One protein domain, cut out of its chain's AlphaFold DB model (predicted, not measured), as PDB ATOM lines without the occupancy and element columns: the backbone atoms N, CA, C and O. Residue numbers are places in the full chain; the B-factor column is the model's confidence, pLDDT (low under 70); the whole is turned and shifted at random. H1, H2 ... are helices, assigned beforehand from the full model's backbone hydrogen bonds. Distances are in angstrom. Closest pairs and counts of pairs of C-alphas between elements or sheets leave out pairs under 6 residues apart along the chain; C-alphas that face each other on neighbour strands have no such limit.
ATOM      1  N   GLY A   2     -47.947 -18.403  54.825       85.25
ATOM      2  CA  GLY A   2     -47.641 -18.491  53.393       85.25
ATOM      3  C   GLY A   2     -48.790 -17.929  52.556       85.25
ATOM      4  O   GLY A   2     -49.796 -17.502  53.120       85.25
ATOM      5  N   VAL A   3     -48.630 -17.921  51.234       89.38
ATOM      6  CA  VAL A   3     -49.575 -17.297  50.297       89.38
ATOM      7  C   VAL A   3     -50.287 -18.381  49.487       89.38
ATOM      8  O   VAL A   3     -49.639 -19.119  48.751       89.38
ATOM      9  N   ASP A   4     -51.613 -18.472  49.618       92.94
ATOM     10  CA  ASP A   4     -52.477 -19.342  48.805       92.94
ATOM     11  C   ASP A   4     -53.815 -18.640  48.526       92.94
ATOM     12  O   ASP A   4     -54.762 -18.710  49.309       92.94
ATOM     13  N   PHE A   5     -53.895 -17.927  47.401       93.25
ATOM     14  CA  PHE A   5     -55.107 -17.196  47.024       93.25
ATOM     15  C   PHE A   5     -56.281 -18.118  46.687       93.25
ATOM     16  O   PHE A   5     -57.426 -17.779  46.982       93.25
ATOM     17  N   VAL A   6     -56.016 -19.296  46.114       92.12
ATOM     18  CA  VAL A   6     -57.062 -20.232  45.678       92.12
ATOM     19  C   VAL A   6     -57.813 -20.794  46.881       92.12
ATOM     20  O   VAL A   6     -59.031 -20.967  46.817       92.12
ATOM     21  N   ALA A   7     -57.110 -21.054  47.985       92.31
ATOM     22  CA  ALA A   7     -57.742 -21.439  49.241       92.31
ATOM     23  C   ALA A   7     -58.684 -20.341  49.762       92.31
ATOM     24  O   ALA A   7     -59.840 -20.632  50.073       92.31
ATOM     25  N   PHE A   8     -58.236 -19.082  49.785       91.38
ATOM     26  CA  PHE A   8     -59.053 -17.970  50.279       91.38
ATOM     27  C   PHE A   8     -60.268 -17.666  49.399       91.38
ATOM     28  O   PHE A   8     -61.321 -17.312  49.921       91.38
ATOM     29  N   TRP A   9     -60.181 -17.869  48.083       93.25
ATOM     30  CA  TRP A   9     -61.330 -17.697  47.188       93.25
ATOM     31  C   TRP A   9     -62.486 -18.654  47.491       93.25
ATOM     32  O   TRP A   9     -63.643 -18.303  47.274       93.25
ATOM     33  N   LYS A  10     -62.200 -19.844  48.034       93.62
ATOM     34  CA  LYS A  10     -63.238 -20.801  48.453       93.62
ATOM     35  C   LYS A  10     -63.986 -20.357  49.710       93.62
ATOM     36  O   LYS A  10     -65.059 -20.878  49.974       93.62
ATOM     37  N   MET A  11     -63.434 -19.407  50.462       92.50
ATOM     38  CA  MET A  11     -63.998 -18.878  51.706       92.50
ATOM     39  C   MET A  11     -64.735 -17.544  51.490       92.50
ATOM     40  O   MET A  11     -64.881 -16.764  52.425       92.50
ATOM     41  N   GLN A  12     -65.188 -17.253  50.265       92.94
ATOM     42  CA  GLN A  12     -65.839 -15.981  49.905       92.94
ATOM     43  C   GLN A  12     -67.112 -15.659  50.705       92.94
ATOM     44  O   GLN A  12     -67.490 -14.496  50.797       92.94
ATOM     45  N   ASP A  13     -67.762 -16.675  51.282       94.06
ATOM     46  CA  ASP A  13     -68.946 -16.494  52.129       94.06
ATOM     47  C   ASP A  13     -68.583 -15.908  53.509       94.06
ATOM     48  O   ASP A  13     -69.425 -15.312  54.179       94.06
ATOM     49  N   GLU A  14     -67.320 -16.051  53.923       94.06
ATOM     50  CA  GLU A  14     -66.796 -15.612  55.221       94.06
ATOM     51  C   GLU A  14     -65.787 -14.455  55.095       94.06
ATOM     52  O   GLU A  14     -65.597 -13.688  56.041       94.06
ATOM     53  N   LEU A  15     -65.130 -14.314  53.936       92.06
ATOM     54  CA  LEU A  15     -64.045 -13.365  53.683       92.06
ATOM     55  C   LEU A  15     -64.323 -12.483  52.460       92.06
ATOM     56  O   LEU A  15     -64.717 -12.964  51.400       92.06
ATOM     57  N   ASP A  16     -63.993 -11.193  52.562       92.62
ATOM     58  CA  ASP A  16     -63.986 -10.298  51.399       92.62
ATOM     59  C   ASP A  16     -62.753 -10.557  50.519       92.62
ATOM     60  O   ASP A  16     -61.679  -9.971  50.691       92.62
ATOM     61  N   ILE A  17     -62.933 -11.434  49.532       91.81
ATOM     62  CA  ILE A  17     -61.879 -11.852  48.605       91.81
ATOM     63  C   ILE A  17     -61.348 -10.719  47.715       91.81
ATOM     64  O   ILE A  17     -60.258 -10.841  47.159       91.81
ATOM     65  N   ARG A  18     -62.080  -9.603  47.576       90.00
ATOM     66  CA  ARG A  18     -61.699  -8.482  46.696       90.00
ATOM     67  C   ARG A  18     -60.666  -7.556  47.325       90.00
ATOM     68  O   ARG A  18     -60.094  -6.721  46.630       90.00
ATOM     69  N   ARG A  19     -60.451  -7.677  48.634       90.75
ATOM     70  CA  ARG A  19     -59.519  -6.843  49.406       90.75
ATOM     71  C   ARG A  19     -58.288  -7.611  49.876       90.75
ATOM     72  O   ARG A  19     -57.519  -7.081  50.671       90.75
ATOM     73  N   ILE A  20     -58.102  -8.845  49.404       91.88
ATOM     74  CA  ILE A  20     -56.934  -9.650  49.756       91.88
ATOM     75  C   ILE A  20     -55.685  -9.006  49.148       91.88
ATOM     76  O   ILE A  20     -55.593  -8.802  47.939       91.88
ATOM     77  N   THR A  21     -54.705  -8.736  50.002       93.12
ATOM     78  CA  THR A  21     -53.373  -8.253  49.630       93.12
ATOM     79  C   THR A  21     -52.314  -9.245  50.094       93.12
ATOM     80  O   THR A  21     -52.541 -10.024  51.019       93.12
ATOM     81  N   SER A  22     -51.140  -9.210  49.472       94.81
ATOM     82  CA  SER A  22     -49.989 -10.017  49.870       94.81
ATOM     83  C   SER A  22     -48.708  -9.216  49.694       94.81
ATOM     84  O   SER A  22     -48.612  -8.402  48.777       94.81
ATOM     85  N   ASN A  23     -47.724  -9.494  50.546       94.38
ATOM     86  CA  ASN A  23     -46.366  -8.972  50.420       94.38
ATOM     87  C   ASN A  23     -45.509  -9.779  49.424       94.38
ATOM     88  O   ASN A  23     -44.400  -9.373  49.080       94.38
ATOM     89  N   ASP A  24     -46.012 -10.916  48.931       96.62
ATOM     90  CA  ASP A  24     -45.383 -11.662  47.843       96.62
ATOM     91  C   ASP A  24     -45.807 -11.086  46.484       96.62
ATOM     92  O   ASP A  24     -46.856 -11.423  45.923       96.62
ATOM     93  N   ILE A  25     -44.948 -10.223  45.941       96.31
ATOM     94  CA  ILE A  25     -45.136  -9.564  44.642       96.31
ATOM     95  C   ILE A  25     -45.257 -10.576  43.495       96.31
ATOM     96  O   ILE A  25     -46.030 -10.365  42.561       96.31
ATOM     97  N   HIS A  26     -44.511 -11.681  43.549       95.56
ATOM     98  CA  HIS A  26     -44.526 -12.688  42.491       95.56
ATOM     99  C   HIS A  26     -45.833 -13.488  42.517       95.56
ATOM    100  O   HIS A  26     -46.414 -13.761  41.466       95.56
ATOM    101  N   ALA A  27     -46.349 -13.809  43.705       96.06
ATOM    102  CA  ALA A  27     -47.673 -14.406  43.843       96.06
ATOM    103  C   ALA A  27     -48.772 -13.448  43.346       96.06
ATOM    104  O   ALA A  27     -49.636 -13.861  42.574       96.06
ATOM    105  N   MET A  28     -48.701 -12.159  43.705       96.50
ATOM    106  CA  MET A  28     -49.633 -11.139  43.202       96.50
ATOM    107  C   MET A  28     -49.611 -11.043  41.671       96.50
ATOM    108  O   MET A  28     -50.674 -11.017  41.052       96.50
ATOM    109  N   LEU A  29     -48.424 -11.054  41.056       96.75
ATOM    110  CA  LEU A  29     -48.257 -11.037  39.601       96.75
ATOM    111  C   LEU A  29     -48.938 -12.236  38.934       96.75
ATOM    112  O   LEU A  29     -49.687 -12.062  37.975       96.75
ATOM    113  N   ASN A  30     -48.693 -13.442  39.446       96.44
ATOM    114  CA  ASN A  30     -49.205 -14.674  38.845       96.44
ATOM    115  C   ASN A  30     -50.716 -14.851  39.026       96.44
ATOM    116  O   ASN A  30     -51.345 -15.553  38.239       96.44
ATOM    117  N   THR A  31     -51.298 -14.254  40.067       95.44
ATOM    118  CA  THR A  31     -52.719 -14.416  40.391       95.44
ATOM    119  C   THR A  31     -53.587 -13.265  39.886       95.44
ATOM    120  O   THR A  31     -54.652 -13.513  39.328       95.44
ATOM    121  N   TYR A  32     -53.146 -12.018  40.064       95.06
ATOM    122  CA  TYR A  32     -53.934 -10.816  39.761       95.06
ATOM    123  C   TYR A  32     -53.358  -9.971  38.613       95.06
ATOM    124  O   TYR A  32     -53.998  -9.015  38.177       95.06
ATOM    125  N   GLY A  33     -52.180 -10.321  38.093       96.69
ATOM    126  CA  GLY A  33     -51.555  -9.650  36.956       96.69
ATOM    127  C   GLY A  33     -50.606  -8.509  37.332       96.69
ATOM    128  O   GLY A  33     -50.363  -8.203  38.502       96.69
ATOM    129  N   VAL A  34     -50.033  -7.878  36.301       97.69
ATOM    130  CA  VAL A  34     -48.903  -6.949  36.459       97.69
ATOM    131  C   VAL A  34     -49.257  -5.661  37.200       97.69
ATOM    132  O   VAL A  34     -48.474  -5.222  38.034       97.69
ATOM    133  N   GLU A  35     -50.442  -5.086  36.988       97.69
ATOM    134  CA  GLU A  35     -50.845  -3.857  37.692       97.69
ATOM    135  C   GLU A  35     -51.093  -4.091  39.186       97.69
ATOM    136  O   GLU A  35     -50.783  -3.234  40.015       97.69
ATOM    137  N   ALA A  36     -51.580  -5.279  39.553       96.62
ATOM    138  CA  ALA A  36     -51.715  -5.665  40.953       96.62
ATOM    139  C   ALA A  36     -50.339  -5.840  41.611       96.62
ATOM    140  O   ALA A  36     -50.123  -5.365  42.726       96.62
ATOM    141  N   ALA A  37     -49.382  -6.452  40.904       97.38
ATOM    142  CA  ALA A  37     -47.998  -6.541  41.361       97.38
ATOM    143  C   ALA A  37     -47.341  -5.157  41.488       97.38
ATOM    144  O   ALA A  37     -46.682  -4.885  42.488       97.38
ATOM    145  N   ARG A  38     -47.569  -4.254  40.528       97.75
ATOM    146  CA  ARG A  38     -47.077  -2.869  40.552       97.75
ATOM    147  C   ARG A  38     -47.593  -2.109  41.776       97.75
ATOM    148  O   ARG A  38     -46.810  -1.496  42.498       97.75
ATOM    149  N   ALA A  39     -48.895  -2.195  42.053       97.00
ATOM    150  CA  ALA A  39     -49.508  -1.591  43.235       97.00
ATOM    151  C   ALA A  39     -48.975  -2.196  44.545       97.00
ATOM    152  O   ALA A  39     -48.739  -1.466  45.513       97.00
ATOM    153  N   ALA A  40     -48.739  -3.511  44.567       97.12
ATOM    154  CA  ALA A  40     -48.127  -4.185  45.705       97.12
ATOM    155  C   ALA A  40     -46.688  -3.689  45.947       97.12
ATOM    156  O   ALA A  40     -46.372  -3.319  47.071       97.12
ATOM    157  N   ILE A  41     -45.848  -3.551  44.910       97.19
ATOM    158  CA  ILE A  41     -44.478  -3.006  45.032       97.19
ATOM    159  C   ILE A  41     -44.496  -1.619  45.681       97.19
ATOM    160  O   ILE A  41     -43.747  -1.365  46.624       97.19
ATOM    161  N   ILE A  42     -45.368  -0.728  45.199       97.44
ATOM    162  CA  ILE A  42     -45.500   0.630  45.744       97.44
ATOM    163  C   ILE A  42     -45.881   0.575  47.225       97.44
ATOM    164  O   ILE A  42     -45.264   1.258  48.042       97.44
ATOM    165  N   THR A  43     -46.871  -0.249  47.571       96.44
ATOM    166  CA  THR A  43     -47.388  -0.366  48.940       96.44
ATOM    167  C   THR A  43     -46.343  -0.937  49.896       96.44
ATOM    168  O   THR A  43     -46.157  -0.399  50.988       96.44
ATOM    169  N   GLU A  44     -45.618  -1.977  49.485       96.88
ATOM    170  CA  GLU A  44     -44.575  -2.606  50.300       96.88
ATOM    171  C   GLU A  44     -43.401  -1.648  50.541       96.88
ATOM    172  O   GLU A  44     -42.998  -1.439  51.686       96.88
ATOM    173  N   ILE A  45     -42.897  -0.982  49.494       96.00
ATOM    174  CA  ILE A  45     -41.797  -0.013  49.637       96.00
ATOM    175  C   ILE A  45     -42.235   1.174  50.507       96.00
ATOM    176  O   ILE A  45     -41.495   1.593  51.400       96.00
ATOM    177  N   PHE A  46     -43.441   1.700  50.278       96.19
ATOM    178  CA  PHE A  46     -43.997   2.783  51.086       96.19
ATOM    179  C   PHE A  46     -44.089   2.392  52.565       96.19
ATOM    180  O   PHE A  46     -43.675   3.162  53.432       96.19
ATOM    181  N   THR A  47     -44.578   1.184  52.856       95.19
ATOM    182  CA  THR A  47     -44.730   0.677  54.226       95.19
ATOM    183  C   THR A  47     -43.388   0.599  54.952       95.19
ATOM    184  O   THR A  47     -43.307   1.003  56.113       95.19
ATOM    185  N   VAL A  48     -42.319   0.168  54.269       95.88
ATOM    186  CA  VAL A  48     -40.963   0.134  54.839       95.88
ATOM    187  C   VAL A  48     -40.494   1.535  55.227       95.88
ATOM    188  O   VAL A  48     -40.107   1.745  56.373       95.88
ATOM    189  N   PHE A  49     -40.550   2.512  54.318       95.38
ATOM    190  CA  PHE A  49     -40.091   3.874  54.623       95.38
ATOM    191  C   PHE A  49     -40.936   4.550  55.707       95.38
ATOM    192  O   PHE A  49     -40.384   5.172  56.619       95.38
ATOM    193  N   ASN A  50     -42.256   4.365  55.654       93.75
ATOM    194  CA  ASN A  50     -43.183   4.914  56.636       93.75
ATOM    195  C   ASN A  50     -42.914   4.363  58.047       93.75
ATOM    196  O   ASN A  50     -42.991   5.111  59.019       93.75
ATOM    197  N   HIS A  51     -42.530   3.087  58.172       95.06
ATOM    198  CA  HIS A  51     -42.174   2.487  59.461       95.06
ATOM    199  C   HIS A  51     -40.977   3.179  60.134       95.06
ATOM    200  O   HIS A  51     -40.950   3.316  61.355       95.06
ATOM    201  N   TYR A  52     -40.017   3.670  59.347       94.88
ATOM    202  CA  TYR A  52     -38.856   4.420  59.842       94.88
ATOM    203  C   TYR A  52     -39.090   5.940  59.911       94.88
ATOM    204  O   TYR A  52     -38.152   6.691  60.173       94.88
ATOM    205  N   GLY A  53     -40.317   6.416  59.666       93.06
ATOM    206  CA  GLY A  53     -40.649   7.845  59.663       93.06
ATOM    207  C   GLY A  53     -40.055   8.625  58.485       93.06
ATOM    208  O   GLY A  53     -39.974   9.852  58.536       93.06
ATOM    209  N   VAL A  54     -39.627   7.935  57.423       95.62
ATOM    210  CA  VAL A  54     -39.074   8.557  56.218       95.62
ATOM    211  C   VAL A  54     -40.209   8.833  55.237       95.62
ATOM    212  O   VAL A  54     -40.832   7.914  54.712       95.62
ATOM    213  N   SER A  55     -40.466  10.110  54.961       93.69
ATOM    214  CA  SER A  55     -41.447  10.512  53.951       93.69
ATOM    215  C   SER A  55     -40.814  10.493  52.559       93.69
ATOM    216  O   SER A  55     -39.922  11.291  52.271       93.69
ATOM    217  N   VAL A  56     -41.305   9.617  51.682       94.75
ATOM    218  CA  VAL A  56     -40.899   9.540  50.271       94.75
ATOM    219  C   VAL A  56     -42.077   9.926  49.387       94.75
ATOM    220  O   VAL A  56     -43.192   9.443  49.570       94.75
ATOM    221  N   ASP A  57     -41.830  10.799  48.413       96.12
ATOM    222  CA  ASP A  57     -42.854  11.204  47.455       96.12
ATOM    223  C   ASP A  57     -43.272  10.030  46.553       96.12
ATOM    224  O   ASP A  57     -42.433   9.302  46.009       96.12
ATOM    225  N   MET A  58     -44.583   9.881  46.351       95.00
ATOM    226  CA  MET A  58     -45.175   8.812  45.547       95.00
ATOM    227  C   MET A  58     -44.647   8.775  44.104       95.00
ATOM    228  O   MET A  58     -44.589   7.705  43.498       95.00
ATOM    229  N   ARG A  59     -44.213   9.914  43.549       97.38
ATOM    230  CA  ARG A  59     -43.624  10.000  42.204       97.38
ATOM    231  C   ARG A  59     -42.376   9.128  42.071       97.38
ATOM    232  O   ARG A  59     -42.199   8.485  41.040       97.38
ATOM    233  N   HIS A  60     -41.542   9.049  43.112       96.94
ATOM    234  CA  HIS A  60     -40.357   8.188  43.107       96.94
ATOM    235  C   HIS A  60     -40.739   6.709  43.144       96.94
ATOM    236  O   HIS A  60     -40.209   5.915  42.372       96.94
ATOM    237  N   LEU A  61     -41.688   6.351  44.011       96.88
ATOM    238  CA  LEU A  61     -42.131   4.965  44.178       96.88
ATOM    239  C   LEU A  61     -42.823   4.435  42.921       96.88
ATOM    240  O   LEU A  61     -42.562   3.312  42.498       96.88
ATOM    241  N   THR A  62     -43.651   5.272  42.295       97.19
ATOM    242  CA  THR A  62     -44.338   4.945  41.040       97.19
ATOM    243  C   THR A  62     -43.323   4.691  39.930       97.19
ATOM    244  O   THR A  62     -43.396   3.654  39.283       97.19
ATOM    245  N   LEU A  63     -42.324   5.568  39.767       97.31
ATOM    246  CA  LEU A  63     -41.291   5.405  38.739       97.31
ATOM    247  C   LEU A  63     -40.476   4.113  38.924       97.31
ATOM    248  O   LEU A  63     -40.167   3.430  37.948       97.31
ATOM    249  N   ILE A  64     -40.137   3.766  40.170       96.12
ATOM    250  CA  ILE A  64     -39.440   2.515  40.505       96.12
ATOM    251  C   ILE A  64     -40.310   1.311  40.138       96.12
ATOM    252  O   ILE A  64     -39.830   0.399  39.464       96.12
ATOM    253  N   ALA A  65     -41.576   1.306  40.558       96.69
ATOM    254  CA  ALA A  65     -42.493   0.207  40.283       96.69
ATOM    255  C   ALA A  65     -42.716   0.030  38.774       96.69
ATOM    256  O   ALA A  65     -42.575  -1.084  38.277       96.69
ATOM    257  N   ASP A  66     -42.946   1.125  38.044       96.19
ATOM    258  CA  ASP A  66     -43.105   1.119  36.586       96.19
ATOM    259  C   ASP A  66     -41.866   0.546  35.896       96.19
ATOM    260  O   ASP A  66     -41.978  -0.312  35.022       96.19
ATOM    261  N   TYR A  67     -40.665   0.953  36.321       94.69
ATOM    262  CA  TYR A  67     -39.424   0.401  35.783       94.69
ATOM    263  C   TYR A  67     -39.326  -1.115  36.007       94.69
ATOM    264  O   TYR A  67     -38.945  -1.853  35.095       94.69
ATOM    265  N   MET A  68     -39.695  -1.598  37.197       95.06
ATOM    266  CA  MET A  68     -39.664  -3.025  37.534       95.06
ATOM    267  C   MET A  68     -40.711  -3.850  36.772       95.06
ATOM    268  O   MET A  68     -40.496  -5.052  36.591       95.06
ATOM    269  N   THR A  69     -41.808  -3.231  36.312       95.62
ATOM    270  CA  THR A  69     -42.946  -3.929  35.694       95.62
ATOM    271  C   THR A  69     -43.213  -3.604  34.221       95.62
ATOM    272  O   THR A  69     -44.132  -4.176  33.637       95.62
ATOM    273  N   HIS A  70     -42.409  -2.750  33.578       92.56
ATOM    274  CA  HIS A  70     -42.699  -2.198  32.241       92.56
ATOM    275  C   HIS A  70     -42.922  -3.223  31.110       92.56
ATOM    276  O   HIS A  70     -43.531  -2.889  30.100       92.56
ATOM    277  N   ASN A  71     -42.446  -4.465  31.244       91.25
ATOM    278  CA  ASN A  71     -42.635  -5.527  30.242       91.25
ATOM    279  C   ASN A  71     -43.647  -6.595  30.682       91.25
ATOM    280  O   ASN A  71     -43.581  -7.740  30.240       91.25
ATOM    281  N   GLY A  72     -44.539  -6.270  31.616       91.75
ATOM    282  CA  GLY A  72     -45.582  -7.198  32.059       91.75
ATOM    283  C   GLY A  72     -45.134  -8.249  33.083       91.75
ATOM    284  O   GLY A  72     -45.943  -9.081  33.475       91.75
ATOM    285  N   GLY A  73     -43.869  -8.235  33.516       92.38
ATOM    286  CA  GLY A  73     -43.319  -9.164  34.513       92.38
ATOM    287  C   GLY A  73     -42.815  -8.459  35.773       92.38
ATOM    288  O   GLY A  73     -42.908  -7.244  35.883       92.38
ATOM    289  N   TYR A  74     -42.236  -9.212  36.710       92.81
ATOM    290  CA  TYR A  74     -41.559  -8.665  37.890       92.81
ATOM    291  C   TYR A  74     -40.045  -8.792  37.728       92.81
ATOM    292  O   TYR A  74     -39.515  -9.905  37.684       92.81
ATOM    293  N   ARG A  75     -39.346  -7.657  37.616       91.81
ATOM    294  CA  ARG A  75     -37.906  -7.635  37.343       91.81
ATOM    295  C   ARG A  75     -37.112  -6.966  38.454       91.81
ATOM    296  O   ARG A  75     -37.402  -5.825  38.811       91.81
ATOM    297  N   PRO A  76     -36.052  -7.622  38.951       92.19
ATOM    298  CA  PRO A  76     -35.147  -6.989  39.893       92.19
ATOM    299  C   PRO A  76     -34.261  -5.954  39.190       92.19
ATOM    300  O   PRO A  76     -33.862  -6.124  38.035       92.19
TER     301      PRO A  76
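AT A GLANCE: This is residues 2 to 76 of the 142 residues of the protein "DNA-directed RNA polymerase" of Opuntia streptacantha (UniProt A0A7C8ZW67). The long helix H3 has H2 and H4 packed on it, each forming a helical hairpin with it; H2 packs on residues 34 to 41 of H3. Before them, the short helix H1 lies near H2, and the long link after H1 loops outward and back, with residues 10 to 15 sticking out. The 75 printed residues hold four named helices, in the order H1, H2, H3, H4, and no named strand; the class is all helix. The whole is only just loose, close to compact, with a radius of gyration of the C-alphas of 13.8 A and spans of 38 by 31 by 18 A.

HOW THE PARTS SIT: H1, residues 5 to 9, is close to but not clearly touching H2, residues 25 to 32; their closest C-alphas, of Phe 5 and Thr 31, are 7.6 A apart. H2 touches H3, residues 34 to 51, with residues 34 to 41 of H3 alone; the closest C-alphas are those of Leu 29 and Ala 37, 4.8 A apart. This hairpin has a steep tilt of 39 degrees, opposite ways. H3 and H4, residues 58 to 69, form the other hairpin and touch, closest at the C-alphas of Arg 38 and Ala 65, 5.5 A apart. Their steep tilt is 43 degrees, opposite ways. H2 and H4 are apart, and H1 is apart from H3 and H4. In H1, H2, H3 and H4 every O i to N i+4 pair is within hydrogen-bond range.

IN THESE COORDINATES: H1 begins at C-alpha 5, (-55.107, -17.196, 47.024). H3 measures 25.8 A from C-alpha 34 to C-alpha 51 at (-42.174, 2.487, 59.461), H4 16.3 A and H2 10.1 A. H4 ends at C-alpha 69, (-42.946, -3.929, 35.694).

THE WHOLE: The C-alphas farthest apart, of Asp 13 and Val 54, are 39.2 A apart. The link H1 to H2 is long, H2 to H3 tight and H3 to H4 short. Residues 47 to 53, of which 47 to 51 belong to H3, stand free. The printed part has no cut, and no printed residue has a pLDDT under 70.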